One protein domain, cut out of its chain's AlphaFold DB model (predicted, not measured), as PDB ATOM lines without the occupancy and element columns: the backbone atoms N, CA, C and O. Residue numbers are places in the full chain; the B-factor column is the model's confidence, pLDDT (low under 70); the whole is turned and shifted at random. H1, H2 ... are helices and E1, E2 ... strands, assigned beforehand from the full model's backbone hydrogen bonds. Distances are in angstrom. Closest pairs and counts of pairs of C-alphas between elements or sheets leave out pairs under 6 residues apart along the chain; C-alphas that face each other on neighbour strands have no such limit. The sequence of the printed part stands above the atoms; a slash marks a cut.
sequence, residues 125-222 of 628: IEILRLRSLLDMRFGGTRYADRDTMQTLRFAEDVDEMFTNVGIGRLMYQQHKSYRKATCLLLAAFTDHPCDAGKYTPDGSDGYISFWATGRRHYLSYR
ATOM      1  N   ILE A 125      44.127   0.545 -29.613       67.56
ATOM      2  CA  ILE A 125      44.261  -0.657 -30.445       67.56
ATOM      3  C   ILE A 125      44.248  -1.936 -29.590       67.56
ATOM      4  O   ILE A 125      43.578  -2.905 -29.950       67.56
ATOM      5  N   GLU A 126      44.947  -1.964 -28.457       68.81
ATOM      6  CA  GLU A 126      44.955  -3.094 -27.519       68.81
ATOM      7  C   GLU A 126      43.634  -3.218 -26.753       68.81
ATOM      8  O   GLU A 126      43.136  -4.331 -26.592       68.81
ATOM      9  N   ILE A 127      42.992  -2.106 -26.382       75.25
ATOM     10  CA  ILE A 127      41.634  -2.098 -25.816       75.25
ATOM     11  C   ILE A 127      40.621  -2.635 -26.840       75.25
ATOM     12  O   ILE A 127      39.765  -3.449 -26.486       75.25
ATOM     13  N   LEU A 128      40.713  -2.241 -28.115       71.81
ATOM     14  CA  LEU A 128      39.865  -2.764 -29.195       71.81
ATOM     15  C   LEU A 128      40.111  -4.256 -29.462       71.81
ATOM     16  O   LEU A 128      39.149  -5.015 -29.625       71.81
ATOM     17  N   ARG A 129      41.377  -4.701 -29.449       67.25
ATOM     18  CA  ARG A 129      41.747  -6.125 -29.532       67.25
ATOM     19  C   ARG A 129      41.191  -6.905 -28.346       67.25
ATOM     20  O   ARG A 129      40.568  -7.937 -28.561       67.25
ATOM     21  N   LEU A 130      41.344  -6.407 -27.119       68.19
ATOM     22  CA  LEU A 130      40.839  -7.046 -25.903       68.19
ATOM     23  C   LEU A 130      39.306  -7.126 -25.893       68.19
ATOM     24  O   LEU A 130      38.766  -8.165 -25.527       68.19
ATOM     25  N   ARG A 131      38.597  -6.083 -26.348       70.44
ATOM     26  CA  ARG A 131      37.132  -6.111 -26.525       70.44
ATOM     27  C   ARG A 131      36.717  -7.165 -27.554       70.44
ATOM     28  O   ARG A 131      35.931  -8.043 -27.219       70.44
ATOM     29  N   SER A 132      37.326  -7.164 -28.742       69.00
ATOM     30  CA  SER A 132      37.073  -8.179 -29.782       69.00
ATOM     31  C   SER A 132      37.378  -9.608 -29.305       69.00
ATOM     32  O   SER A 132      36.613 -10.532 -29.576       69.00
ATOM     33  N   LEU A 133      38.473  -9.796 -28.557       62.19
ATOM     34  CA  LEU A 133      38.833 -11.070 -27.930       62.19
ATOM     35  C   LEU A 133      37.782 -11.496 -26.902       62.19
ATOM     36  O   LEU A 133      37.368 -12.647 -26.925       62.19
ATOM     37  N   LEU A 134      37.321 -10.591 -26.032       65.44
ATOM     38  CA  LEU A 134      36.303 -10.887 -25.022       65.44
ATOM     39  C   LEU A 134      34.931 -11.192 -25.636       65.44
ATOM     40  O   LEU A 134      34.252 -12.092 -25.136       65.44
ATOM     41  N   ASP A 135      34.534 -10.499 -26.706       68.00
ATOM     42  CA  ASP A 135      33.246 -10.686 -27.389       68.00
ATOM     43  C   ASP A 135      33.168 -11.984 -28.207       68.00
ATOM     44  O   ASP A 135      32.069 -12.510 -28.419       68.00
ATOM     45  N   MET A 136      34.307 -12.574 -28.598       56.25
ATOM     46  CA  MET A 136      34.308 -13.915 -29.182       56.25
ATOM     47  C   MET A 136      33.640 -14.934 -28.246       56.25
ATOM     48  O   MET A 136      33.857 -14.980 -27.030       56.25
ATOM     49  N   ARG A 137      32.824 -15.814 -28.836       49.25
ATOM     50  CA  ARG A 137      32.247 -16.957 -28.127       49.25
ATOM     51  C   ARG A 137      33.290 -18.069 -28.025       49.25
ATOM     52  O   ARG A 137      33.594 -18.744 -29.000       49.25
ATOM     53  N   PHE A 138      33.808 -18.275 -26.817       51.06
ATOM     54  CA  PHE A 138      34.684 -19.400 -26.487       51.06
ATOM     55  C   PHE A 138      33.838 -20.676 -26.409       51.06
ATOM     56  O   PHE A 138      33.159 -20.931 -25.410       51.06
ATOM     57  N   GLY A 139      33.825 -21.436 -27.505       40.06
ATOM     58  CA  GLY A 139      33.002 -22.631 -27.696       40.06
ATOM     59  C   GLY A 139      33.482 -23.812 -26.857       40.06
ATOM     60  O   GLY A 139      34.212 -24.672 -27.341       40.06
ATOM     61  N   GLY A 140      33.100 -23.853 -25.575       40.19
ATOM     62  CA  GLY A 140      33.258 -25.037 -24.715       40.19
ATOM     63  C   GLY A 140      34.694 -25.559 -24.557       40.19
ATOM     64  O   GLY A 140      34.887 -26.714 -24.188       40.19
ATOM     65  N   THR A 141      35.699 -24.737 -24.841       44.03
ATOM     66  CA  THR A 141      37.137 -25.034 -24.765       44.03
ATOM     67  C   THR A 141      37.876 -23.748 -24.372       44.03
ATOM     68  O   THR A 141      37.249 -22.697 -24.228       44.03
ATOM     69  N   ARG A 142      39.197 -23.790 -24.149       54.50
ATOM     70  CA  ARG A 142      39.967 -22.594 -23.742       54.50
ATOM     71  C   ARG A 142      40.319 -21.637 -24.889       54.50
ATOM     72  O   ARG A 142      41.159 -20.767 -24.700       54.50
ATOM     73  N   TYR A 143      39.681 -21.763 -26.049       53.88
ATOM     74  CA  TYR A 143      39.948 -20.934 -27.224       53.88
ATOM     75  C   TYR A 143      38.660 -20.374 -27.815       53.88
ATOM     76  O   TYR A 143      37.560 -20.784 -27.427       53.88
ATOM     77  N   ALA A 144      38.807 -19.429 -28.747       56.53
ATOM     78  CA  ALA A 144      37.725 -19.095 -29.661       56.53
ATOM     79  C   ALA A 144      37.164 -20.396 -30.255       56.53
ATOM     80  O   ALA A 144      37.906 -21.366 -30.432       56.53
ATOM     81  N   ASP A 145      35.856 -20.432 -30.503       68.19
ATOM     82  CA  ASP A 145      35.189 -21.629 -31.008       68.19
ATOM     83  C   ASP A 145      35.935 -22.251 -32.205       68.19
ATOM     84  O   ASP A 145      36.495 -21.527 -33.036       68.19
ATOM     85  N   ARG A 146      35.996 -23.587 -32.291       74.25
ATOM     86  CA  ARG A 146      36.907 -24.252 -33.245       74.25
ATOM     87  C   ARG A 146      36.564 -23.884 -34.685       74.25
ATOM     88  O   ARG A 146      37.470 -23.647 -35.481       74.25
ATOM     89  N   ASP A 147      35.278 -23.727 -34.968       74.50
ATOM     90  CA  ASP A 147      34.747 -23.309 -36.261       74.50
ATOM     91  C   ASP A 147      35.148 -21.851 -36.575       74.50
ATOM     92  O   ASP A 147      35.446 -21.513 -37.721       74.50
ATOM     93  N   THR A 148      35.285 -20.993 -35.554       70.19
ATOM     94  CA  THR A 148      35.849 -19.635 -35.685       70.19
ATOM     95  C   THR A 148      37.354 -19.680 -35.969       70.19
ATOM     96  O   THR A 148      37.822 -18.996 -36.878       70.19
ATOM     97  N   MET A 149      38.127 -20.522 -35.273       79.62
ATOM     98  CA  MET A 149      39.565 -20.686 -35.547       79.62
ATOM     99  C   MET A 149      39.841 -21.308 -36.927       79.62
ATOM    100  O   MET A 149      40.853 -20.995 -37.553       79.62
ATOM    101  N   GLN A 150      38.945 -22.169 -37.421       74.31
ATOM    102  CA  GLN A 150      38.990 -22.707 -38.786       74.31
ATOM    103  C   GLN A 150      38.584 -21.654 -39.826       74.31
ATOM    104  O   GLN A 150      39.240 -21.540 -40.860       74.31
ATOM    105  N   THR A 151      37.574 -20.828 -39.536       73.12
ATOM    106  CA  THR A 151      37.186 -19.679 -40.378       73.12
ATOM    107  C   THR A 151      38.350 -18.695 -40.541       73.12
ATOM    108  O   THR A 151      38.636 -18.251 -41.650       73.12
ATOM    109  N   LEU A 152      39.075 -18.426 -39.452       62.41
ATOM    110  CA  LEU A 152      40.288 -17.599 -39.424       62.41
ATOM    111  C   LEU A 152      41.567 -18.366 -39.827       62.41
ATOM    112  O   LEU A 152      42.660 -17.808 -39.779       62.41
ATOM    113  N   ARG A 153      41.433 -19.634 -40.243       80.12
ATOM    114  CA  ARG A 153      42.466 -20.540 -40.786       80.12
ATOM    115  C   ARG A 153      43.691 -20.847 -39.913       80.12
ATOM    116  O   ARG A 153      44.525 -21.630 -40.349       80.12
ATOM    117  N   PHE A 154      43.779 -20.340 -38.685       77.62
ATOM    118  CA  PHE A 154      44.904 -20.614 -37.778       77.62
ATOM    119  C   PHE A 154      44.710 -21.840 -36.868       77.62
ATOM    120  O   PHE A 154      45.609 -22.172 -36.099       77.62
ATOM    121  N   ALA A 155      43.557 -22.524 -36.918       81.06
ATOM    122  CA  ALA A 155      43.268 -23.677 -36.053       81.06
ATOM    123  C   ALA A 155      44.362 -24.764 -36.070       81.06
ATOM    124  O   ALA A 155      44.671 -25.324 -35.021       81.06
ATOM    125  N   GLU A 156      44.950 -25.049 -37.236       82.69
ATOM    126  CA  GLU A 156      45.984 -26.080 -37.387       82.69
ATOM    127  C   GLU A 156      47.315 -25.656 -36.754       82.69
ATOM    128  O   GLU A 156      47.874 -26.413 -35.967       82.69
ATOM    129  N   ASP A 157      47.781 -24.429 -37.012       78.81
ATOM    130  CA  ASP A 157      49.014 -23.895 -36.413       78.81
ATOM    131  C   ASP A 157      48.891 -23.757 -34.883       78.81
ATOM    132  O   ASP A 157      49.856 -23.953 -34.143       78.81
ATOM    133  N   VAL A 158      47.682 -23.471 -34.392       74.19
ATOM    134  CA  VAL A 158      47.359 -23.359 -32.966       74.19
ATOM    135  C   VAL A 158      47.287 -24.735 -32.281       74.19
ATOM    136  O   VAL A 158      47.898 -24.912 -31.223       74.19
ATOM    137  N   ASP A 159      46.635 -25.736 -32.886       75.75
ATOM    138  CA  ASP A 159      46.678 -27.129 -32.400       75.75
ATOM    139  C   ASP A 159      48.120 -27.702 -32.465       75.75
ATOM    140  O   ASP A 159      48.551 -28.417 -31.551       75.75
ATOM    141  N   GLU A 160      48.915 -27.347 -33.486       79.31
ATOM    142  CA  GLU A 160      50.332 -27.725 -33.620       79.31
ATOM    143  C   GLU A 160      51.205 -27.061 -32.538       79.31
ATOM    144  O   GLU A 160      51.979 -27.746 -31.865       79.31
ATOM    145  N   MET A 161      51.026 -25.761 -32.271       77.69
ATOM    146  CA  MET A 161      51.717 -25.048 -31.190       77.69
ATOM    147  C   MET A 161      51.442 -25.686 -29.819       77.69
ATOM    148  O   MET A 161      52.377 -25.963 -29.065       77.69
ATOM    149  N   PHE A 162      50.181 -25.979 -29.483       73.50
ATOM    150  CA  PHE A 162      49.861 -26.592 -28.188       73.50
ATOM    151  C   PHE A 162      50.283 -28.058 -28.080       73.50
ATOM    152  O   PHE A 162      50.526 -28.535 -26.966       73.50
ATOM    153  N   THR A 163      50.423 -28.754 -29.209       73.31
ATOM    154  CA  THR A 163      51.051 -30.079 -29.270       73.31
ATOM    155  C   THR A 163      52.552 -29.976 -28.987       73.31
ATOM    156  O   THR A 163      53.055 -30.677 -28.108       73.31
ATOM    157  N   ASN A 164      53.254 -29.051 -29.650       65.62
ATOM    158  CA  ASN A 164      54.707 -28.882 -29.547       65.62
ATOM    159  C   ASN A 164      55.170 -28.389 -28.166       65.62
ATOM    160  O   ASN A 164      56.164 -28.887 -27.641       65.62
ATOM    161  N   VAL A 165      54.434 -27.468 -27.532       68.12
ATOM    162  CA  VAL A 165      54.733 -27.001 -26.159       68.12
ATOM    163  C   VAL A 165      54.124 -27.943 -25.093       68.12
ATOM    164  O   VAL A 165      54.299 -27.749 -23.893       68.12
ATOM    165  N   GLY A 166      53.388 -28.987 -25.498       57.78
ATOM    166  CA  GLY A 166      52.774 -29.983 -24.606       57.78
ATOM    167  C   GLY A 166      51.585 -29.482 -23.771       57.78
ATOM    168  O   GLY A 166      50.977 -30.260 -23.029       57.78
ATOM    169  N   ILE A 167      51.219 -28.202 -23.896       60.03
ATOM    170  CA  ILE A 167      50.159 -27.556 -23.105       60.03
ATOM    171  C   ILE A 167      48.759 -28.001 -23.570       60.03
ATOM    172  O   ILE A 167      47.813 -27.929 -22.791       60.03
ATOM    173  N   GLY A 168      48.592 -28.543 -24.783       56.44
ATOM    174  CA  GLY A 168      47.278 -28.918 -25.337       56.44
ATOM    175  C   GLY A 168      46.435 -29.806 -24.414       56.44
ATOM    176  O   GLY A 168      45.236 -29.579 -24.249       56.44
ATOM    177  N   ARG A 169      47.062 -30.747 -23.691       55.03
ATOM    178  CA  ARG A 169      46.352 -31.607 -22.724       55.03
ATOM    179  C   ARG A 169      45.828 -30.853 -21.494       55.03
ATOM    180  O   ARG A 169      44.826 -31.271 -20.920       55.03
ATOM    181  N   LEU A 170      46.475 -29.756 -21.102       50.34
ATOM    182  CA  LEU A 170      45.944 -28.821 -20.109       50.34
ATOM    183  C   LEU A 170      44.749 -28.055 -20.703       50.34
ATOM    184  O   LEU A 170      43.730 -27.879 -20.041       50.34
ATOM    185  N   MET A 171      44.863 -27.612 -21.957       52.12
ATOM    186  CA  MET A 171      43.975 -26.588 -22.520       52.12
ATOM    187  C   MET A 171      42.637 -27.110 -23.059       52.12
ATOM    188  O   MET A 171      41.686 -26.336 -23.143       52.12
ATOM    189  N   TYR A 172      42.491 -28.414 -23.315       55.06
ATOM    190  CA  TYR A 172      41.172 -29.007 -23.587       55.06
ATOM    191  C   TYR A 172      40.303 -29.213 -22.324       55.06
ATOM    192  O   TYR A 172      39.139 -29.589 -22.447       55.06
ATOM    193  N   GLN A 173      40.801 -28.948 -21.105       52.75
ATOM    194  CA  GLN A 173      39.954 -28.974 -19.901       52.75
ATOM    195  C   GLN A 173      39.125 -27.690 -19.761       52.75
ATOM    196  O   GLN A 173      39.670 -26.612 -19.498       52.75
ATOM    197  N   GLN A 174      37.800 -27.835 -19.858       51.97
ATOM    198  CA  GLN A 174      36.813 -26.788 -19.582       51.97
ATOM    199  C   GLN A 174      36.942 -26.240 -18.153       51.97
ATOM    200  O   GLN A 174      36.705 -26.954 -17.185       51.97
ATOM    201  N   HIS A 175      37.235 -24.946 -18.029       48.84
ATOM    202  CA  HIS A 175      37.078 -24.179 -16.793       48.84
ATOM    203  C   HIS A 175      36.527 -22.793 -17.140       48.84
ATOM    204  O   HIS A 175      37.135 -22.064 -17.923       48.84
ATOM    205  N   LYS A 176      35.392 -22.413 -16.536       50.88
ATOM    206  CA  LYS A 176      34.707 -21.133 -16.809       50.88
ATOM    207  C   LYS A 176      35.596 -19.910 -16.526       50.88
ATOM    208  O   LYS A 176      35.522 -18.922 -17.253       50.88
ATOM    209  N   SER A 177      36.473 -20.004 -15.526       52.53
ATOM    210  CA  SER A 177      37.407 -18.947 -15.113       52.53
ATOM    211  C   SER A 177      38.437 -18.556 -16.181       52.53
ATOM    212  O   SER A 177      38.906 -17.419 -16.190       52.53
ATOM    213  N   TYR A 178      38.766 -19.442 -17.129       56.31
ATOM    214  CA  TYR A 178      39.820 -19.172 -18.113       56.31
ATOM    215  C   TYR A 178      39.413 -18.180 -19.212       56.31
ATOM    216  O   TYR A 178      40.305 -17.651 -19.865       56.31
ATOM    217  N   ARG A 179      38.120 -17.854 -19.408       63.78
ATOM    218  CA  ARG A 179      37.707 -16.930 -20.490       63.78
ATOM    219  C   ARG A 179      38.419 -15.576 -20.389       63.78
ATOM    220  O   ARG A 179      39.017 -15.150 -21.369       63.78
ATOM    221  N   LYS A 180      38.417 -14.929 -19.214       69.44
ATOM    222  CA  LYS A 180      39.138 -13.655 -19.015       69.44
ATOM    223  C   LYS A 180      40.655 -13.844 -19.141       69.44
ATOM    224  O   LYS A 180      41.286 -13.136 -19.915       69.44
ATOM    225  N   ALA A 181      41.222 -14.820 -18.428       67.25
ATOM    226  CA  ALA A 181      42.670 -15.042 -18.384       67.25
ATOM    227  C   ALA A 181      43.277 -15.365 -19.763       67.25
ATOM    228  O   ALA A 181      44.341 -14.855 -20.099       67.25
ATOM    229  N   THR A 182      42.597 -16.164 -20.592       73.44
ATOM    230  CA  THR A 182      43.070 -16.478 -21.946       73.44
ATOM    231  C   THR A 182      42.838 -15.326 -22.926       73.44
ATOM    232  O   THR A 182      43.704 -15.101 -23.764       73.44
ATOM    233  N   CYS A 183      41.764 -14.533 -22.795       73.25
ATOM    234  CA  CYS A 183      41.631 -13.288 -23.569       73.25
ATOM    235  C   CYS A 183      42.766 -12.305 -23.256       73.25
ATOM    236  O   CYS A 183      43.351 -11.752 -24.178       73.25
ATOM    237  N   LEU A 184      43.112 -12.127 -21.976       75.62
ATOM    238  CA  LEU A 184      44.215 -11.259 -21.549       75.62
ATOM    239  C   LEU A 184      45.577 -11.777 -22.038       75.62
ATOM    240  O   LEU A 184      46.367 -10.998 -22.560       75.62
ATOM    241  N   LEU A 185      45.828 -13.089 -21.953       78.56
ATOM    242  CA  LEU A 185      47.052 -13.699 -22.485       78.56
ATOM    243  C   LEU A 185      47.191 -13.485 -24.001       78.56
ATOM    244  O   LEU A 185      48.271 -13.141 -24.462       78.56
ATOM    245  N   LEU A 186      46.105 -13.666 -24.762       78.00
ATOM    246  CA  LEU A 186      46.091 -13.449 -26.213       78.00
ATOM    247  C   LEU A 186      46.150 -11.958 -26.590       78.00
ATOM    248  O   LEU A 186      46.706 -11.626 -27.630       78.00
ATOM    249  N   ALA A 187      45.621 -11.057 -25.757       75.38
ATOM    250  CA  ALA A 187      45.752  -9.612 -25.949       75.38
ATOM    251  C   ALA A 187      47.193  -9.130 -25.709       75.38
ATOM    252  O   ALA A 187      47.666  -8.250 -26.421       75.38
ATOM    253  N   ALA A 188      47.910  -9.753 -24.767       81.50
ATOM    254  CA  ALA A 188      49.319  -9.482 -24.477       81.50
ATOM    255  C   ALA A 188      50.300 -10.017 -25.545       81.50
ATOM    256  O   ALA A 188      51.516  -9.890 -25.378       81.50
ATOM    257  N   PHE A 189      49.811 -10.638 -26.626       90.12
ATOM    258  CA  PHE A 189      50.635 -11.086 -27.748       90.12
ATOM    259  C   PHE A 189      50.825  -9.940 -28.751       90.12
ATOM    260  O   PHE A 189      49.916  -9.574 -29.494       90.12
ATOM    261  N   THR A 190      52.045  -9.404 -28.807       91.19
ATOM    262  CA  THR A 190      52.462  -8.451 -29.845       91.19
ATOM    263  C   THR A 190      53.172  -9.205 -30.966       91.19
ATOM    264  O   THR A 190      54.188  -9.855 -30.724       91.19
ATOM    265  N   ASP A 191      52.626  -9.153 -32.176       93.81
ATOM    266  CA  ASP A 191      53.229  -9.758 -33.366       93.81
ATOM    267  C   ASP A 191      54.214  -8.787 -34.036       93.81
ATOM    268  O   ASP A 191      53.894  -7.614 -34.233       93.81
ATOM    269  N   HIS A 192      55.403  -9.289 -34.374       95.44
ATOM    270  CA  HIS A 192      56.496  -8.567 -35.027       95.44
ATOM    271  C   HIS A 192      56.942  -9.359 -36.271       95.44
ATOM    272  O   HIS A 192      57.943 -10.088 -36.220       95.44
ATOM    273  N   PRO A 193      56.197  -9.273 -37.390       95.62
ATOM    274  CA  PRO A 193      56.611  -9.864 -38.657       95.62
ATOM    275  C   PRO A 193      57.863  -9.160 -39.202       95.62
ATOM    276  O   PRO A 193      58.046  -7.956 -39.023       95.62
ATOM    277  N   CYS A 194      58.729  -9.898 -39.897       95.50
ATOM    278  CA  CYS A 194      59.831  -9.303 -40.651       95.50
ATOM    279  C   CYS A 194      59.328  -8.659 -41.952       95.50
ATOM    280  O   CYS A 194      58.357  -9.121 -42.554       95.50
ATOM    281  N   ASP A 195      60.035  -7.630 -42.433       95.00
ATOM    282  CA  ASP A 195      59.786  -7.080 -43.772       95.00
ATOM    283  C   ASP A 195      59.907  -8.173 -44.842       95.00
ATOM    284  O   ASP A 195      60.752  -9.067 -44.744       95.00
ATOM    285  N   ALA A 196      59.124  -8.068 -45.917       92.06
ATOM    286  CA  ALA A 196      59.104  -9.060 -46.988       92.06
ATOM    287  C   ALA A 196      60.509  -9.337 -47.568       92.06
ATOM    288  O   ALA A 196      61.105  -8.500 -48.245       92.06
ATOM    289  N   GLY A 197      61.028 -10.545 -47.322       93.25
ATOM    290  CA  GLY A 197      62.352 -10.988 -47.778       93.25
ATOM    291  C   GLY A 197      63.496 -10.771 -46.779       93.25
ATOM    292  O   GLY A 197      64.591 -11.282 -47.020       93.25
ATOM    293  N   LYS A 198      63.253 -10.088 -45.653       95.94
ATOM    294  CA  LYS A 198      64.116 -10.143 -44.465       95.94
ATOM    295  C   LYS A 198      63.723 -11.340 -43.595       95.94
ATOM    296  O   LYS A 198      62.614 -11.856 -43.690       95.94
ATOM    297  N   TYR A 199      64.649 -11.754 -42.740       95.88
ATOM    298  CA  TYR A 199      64.447 -12.786 -41.726       95.88
ATOM    299  C   TYR A 199      65.172 -12.371 -40.447       95.88
ATOM    300  O   TYR A 199      66.114 -11.572 -40.484       95.88
ATOM    301  N   THR A 200      64.774 -12.960 -39.329       94.31
ATOM    302  CA  THR A 200      65.535 -12.921 -38.074       94.31
ATOM    303  C   THR A 200      66.872 -13.687 -38.191       94.31
ATOM    304  O   THR A 200      67.070 -14.456 -39.140       94.31
ATOM    305  N   PRO A 201      67.792 -13.566 -37.211       93.69
ATOM    306  CA  PRO A 201      69.032 -14.350 -37.184       93.69
ATOM    307  C   PRO A 201      68.840 -15.878 -37.118       93.69
ATOM    308  O   PRO A 201      69.706 -16.614 -37.585       93.69
ATOM    309  N   ASP A 202      67.719 -16.375 -36.580       94.00
ATOM    310  CA  ASP A 202      67.340 -17.799 -36.608       94.00
ATOM    311  C   ASP A 202      66.602 -18.210 -37.902       94.00
ATOM    312  O   ASP A 202      66.216 -19.371 -38.082       94.00
ATOM    313  N   GLY A 203      66.420 -17.278 -38.841       95.94
ATOM    314  CA  GLY A 203      65.743 -17.512 -40.113       95.94
ATOM    315  C   GLY A 203      64.234 -17.718 -39.969       95.94
ATOM    316  O   GLY A 203      63.655 -18.462 -40.758       95.94
ATOM    317  N   SER A 204      63.604 -17.157 -38.937       95.94
ATOM    318  CA  SER A 204      62.146 -17.023 -38.843       95.94
ATOM    319  C   SER A 204      61.645 -15.838 -39.681       95.94
ATOM    320  O   SER A 204      62.388 -14.893 -39.951       95.94
ATOM    321  N   ASP A 205      60.387 -15.909 -40.127       96.12
ATOM    322  CA  ASP A 205      59.722 -14.839 -40.892       96.12
ATOM    323  C   ASP A 205      59.113 -13.764 -39.956       96.12
ATOM    324  O   ASP A 205      58.638 -12.732 -40.422       96.12
ATOM    325  N   GLY A 206      59.124 -13.990 -38.638       96.00
ATOM    326  CA  GLY A 206      58.635 -13.067 -37.613       96.00
ATOM    327  C   GLY A 206      58.737 -13.654 -36.204       96.00
ATOM    328  O   GLY A 206      59.142 -14.808 -36.022       96.00
ATOM    329  N   TYR A 207      58.367 -12.866 -35.193       96.81
ATOM    330  CA  TYR A 207      58.241 -13.345 -33.815       96.81
ATOM    331  C   TYR A 207      57.056 -12.711 -33.080       96.81
ATOM    332  O   TYR A 207      56.769 -11.527 -33.221       96.81
ATOM    333  N   ILE A 208      56.399 -13.491 -32.223       96.31
ATOM    334  CA  ILE A 208      55.419 -12.985 -31.254       96.31
ATOM    335  C   ILE A 208      56.163 -12.701 -29.949       96.31
ATOM    336  O   ILE A 208      56.925 -13.547 -29.483       96.31
ATOM    337  N   SER A 209      55.942 -11.542 -29.328       94.81
ATOM    338  CA  SER A 209      56.471 -11.234 -27.995       94.81
ATOM    339  C   SER A 209      55.367 -10.904 -26.997       94.81
ATOM    340  O   SER A 209      54.393 -10.234 -27.343       94.81
ATOM    341  N   PHE A 210      55.514 -11.374 -25.760       93.38
ATOM    342  CA  PHE A 210      54.502 -11.227 -24.711       93.38
ATOM    343  C   PHE A 210      55.132 -11.147 -23.321       93.38
ATOM    344  O   PHE A 210      56.218 -11.679 -23.084       93.38
ATOM    345  N   TRP A 211      54.445 -10.502 -22.381       86.00
ATOM    346  CA  TRP A 211      54.884 -10.425 -20.988       86.00
ATOM    347  C   TRP A 211      54.339 -11.594 -20.163       86.00
ATOM    348  O   TRP A 211      53.144 -11.877 -20.168       86.00
ATOM    349  N   ALA A 212      55.217 -12.263 -19.415       84.00
ATOM    350  CA  ALA A 212      54.846 -13.230 -18.385       84.00
ATOM    351  C   ALA A 212      55.897 -13.233 -17.263       84.00
ATOM    352  O   ALA A 212      57.091 -13.102 -17.528       84.00
ATOM    353  N   THR A 213      55.446 -13.358 -16.010       88.06
ATOM    354  CA  THR A 213      56.290 -13.317 -14.790       88.06
ATOM    355  C   THR A 213      57.254 -12.119 -14.713       88.06
ATOM    356  O   THR A 213      58.391 -12.250 -14.260       88.06
ATOM    357  N   GLY A 214      56.802 -10.939 -15.162       87.94
ATOM    358  CA  GLY A 214      57.606  -9.707 -15.173       87.94
ATOM    359  C   GLY A 214      58.746  -9.710 -16.200       87.94
ATOM    360  O   GLY A 214      59.711  -8.964 -16.055       87.94
ATOM    361  N   ARG A 215      58.683 -10.584 -17.213       88.75
ATOM    362  CA  ARG A 215      59.690 -10.713 -18.276       88.75
ATOM    363  C   ARG A 215      59.019 -10.772 -19.643       88.75
ATOM    364  O   ARG A 215      57.942 -11.351 -19.775       88.75
ATOM    365  N   ARG A 216      59.670 -10.206 -20.659       92.25
ATOM    366  CA  ARG A 216      59.239 -10.307 -22.057       92.25
ATOM    367  C   ARG A 216      59.808 -11.586 -22.672       92.25
ATOM    368  O   ARG A 216      61.021 -11.789 -22.675       92.25
ATOM    369  N   HIS A 217      58.922 -12.447 -23.155       92.44
ATOM    370  CA  HIS A 217      59.229 -13.702 -23.842       92.44
ATOM    371  C   HIS A 217      59.026 -13.520 -25.345       92.44
ATOM    372  O   HIS A 217      58.282 -12.635 -25.766       92.44
ATOM    373  N   TYR A 218      59.677 -14.366 -26.142       94.12
ATOM    374  CA  TYR A 218      59.673 -14.296 -27.601       94.12
ATOM    375  C   TYR A 218      59.453 -15.696 -28.186       94.12
ATOM    376  O   TYR A 218      60.076 -16.660 -27.741       94.12
ATOM    377  N   LEU A 219      58.576 -15.800 -29.182       94.81
ATOM    378  CA  LEU A 219      58.286 -17.011 -29.948       94.81
ATOM    379  C   LEU A 219      58.499 -16.707 -31.431       94.81
ATOM    380  O   LEU A 219      57.653 -16.074 -32.063       94.81
ATOM    381  N   SER A 220      59.632 -17.139 -31.978       95.50
ATOM    382  CA  SER A 220      59.893 -17.069 -33.414       95.50
ATOM    383  C   SER A 220      59.000 -18.038 -34.190       95.50
ATOM    384  O   SER A 220      58.760 -19.167 -33.757       95.50
ATOM    385  N   TYR A 221      58.524 -17.610 -35.359       94.00
ATOM    386  CA  TYR A 221      57.696 -18.429 -36.242       94.00
ATOM    387  C   TYR A 221      58.170 -18.363 -37.697       94.00
ATOM    388  O   TYR A 221      58.710 -17.363 -38.166       94.00
ATOM    389  N   ARG A 222      57.956 -19.450 -38.442       94.38
ATOM    390  CA  ARG A 222      58.146 -19.471 -39.897       94.38
ATOM    391  C   ARG A 222      56.790 -19.508 -40.570       94.38
ATOM    392  O   ARG A 222      55.999 -20.412 -40.308       94.38
TER     393      ARG A 222
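What this domain is: This is residues 125 to 222 of the 628 residues of an uncharacterized protein of Microthlaspi erraticum (UniProt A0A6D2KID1). An antiparallel sheet of three strands, E1 to E3, stands at one end of an open arrangement of helices. H1 and H5 lie side by side, and of these two H5 alone grazes the sheet, with its residues 185 to 187, while H2, H3 and H4 make a separate arc with few contacts. The printed part has 98 residues, in the order H1 H2 H3 H4 H5 E1 E2 E3, and its class is mixed, helices and strands. It is compact, with a radius of gyration of the C-alphas of 14.4 A and spans of 41 by 29 by 28 A.

How they stand to each other: Start at H1, residues 125 to 135, which touches H5, residues 178 to 187, at a shallow tilt of 28 degrees, opposite ways; their closest C-alphas, of Leu 130 and Ala 187, are 5.5 A apart. H2, residues 146 to 151, and H3, residues 155 to 164, only just touch, with 3 pairs of C-alphas within 8 A, and only at the corner; the closest are Met 149 and Ala 155, 4.8 A. H4, residues 168 to 171, is close to H3 but not clearly touching: the closest C-alphas, of Phe 162 and Gly 168, are 4.5 A apart. H3 and H5 are apart. H5 only just is on the sheet and only grazes it with residues 185 to 187. E1, residues 190 to 193, and E2, residues 206 to 212, form a hairpin, with N 192 and O 207 at 2.9 A. E2 and E3, residues 215 to 221, form another, with N 217 and O 210 at 2.8 A. The three strands make a meander, each the antiparallel neighbour of the one before. In H1, H2, H3 and H5 every O i to N i+4 pair is within hydrogen-bond range; H4 is too short for one.

Where its parts are: Find C-alpha 125 at (44.261, -0.657, -30.445); from there H1 runs 15.2 A to C-alpha 135. H3 measures 14.2 A and H5 13.7 A. E2 measures 19.6 A, and E3, 19.7 A, ends at C-alpha 221, (57.696, -18.429, -36.242).

The domain as a whole: The two C-alphas farthest apart are those of Lys 176 and Gly 197, 42.7 A. The printed part has no cut; the link from E1 to E2, 12 residues, is long. Look in the B-factor column for 37 residues under 70, among them 132 to 145 and 164 to 181.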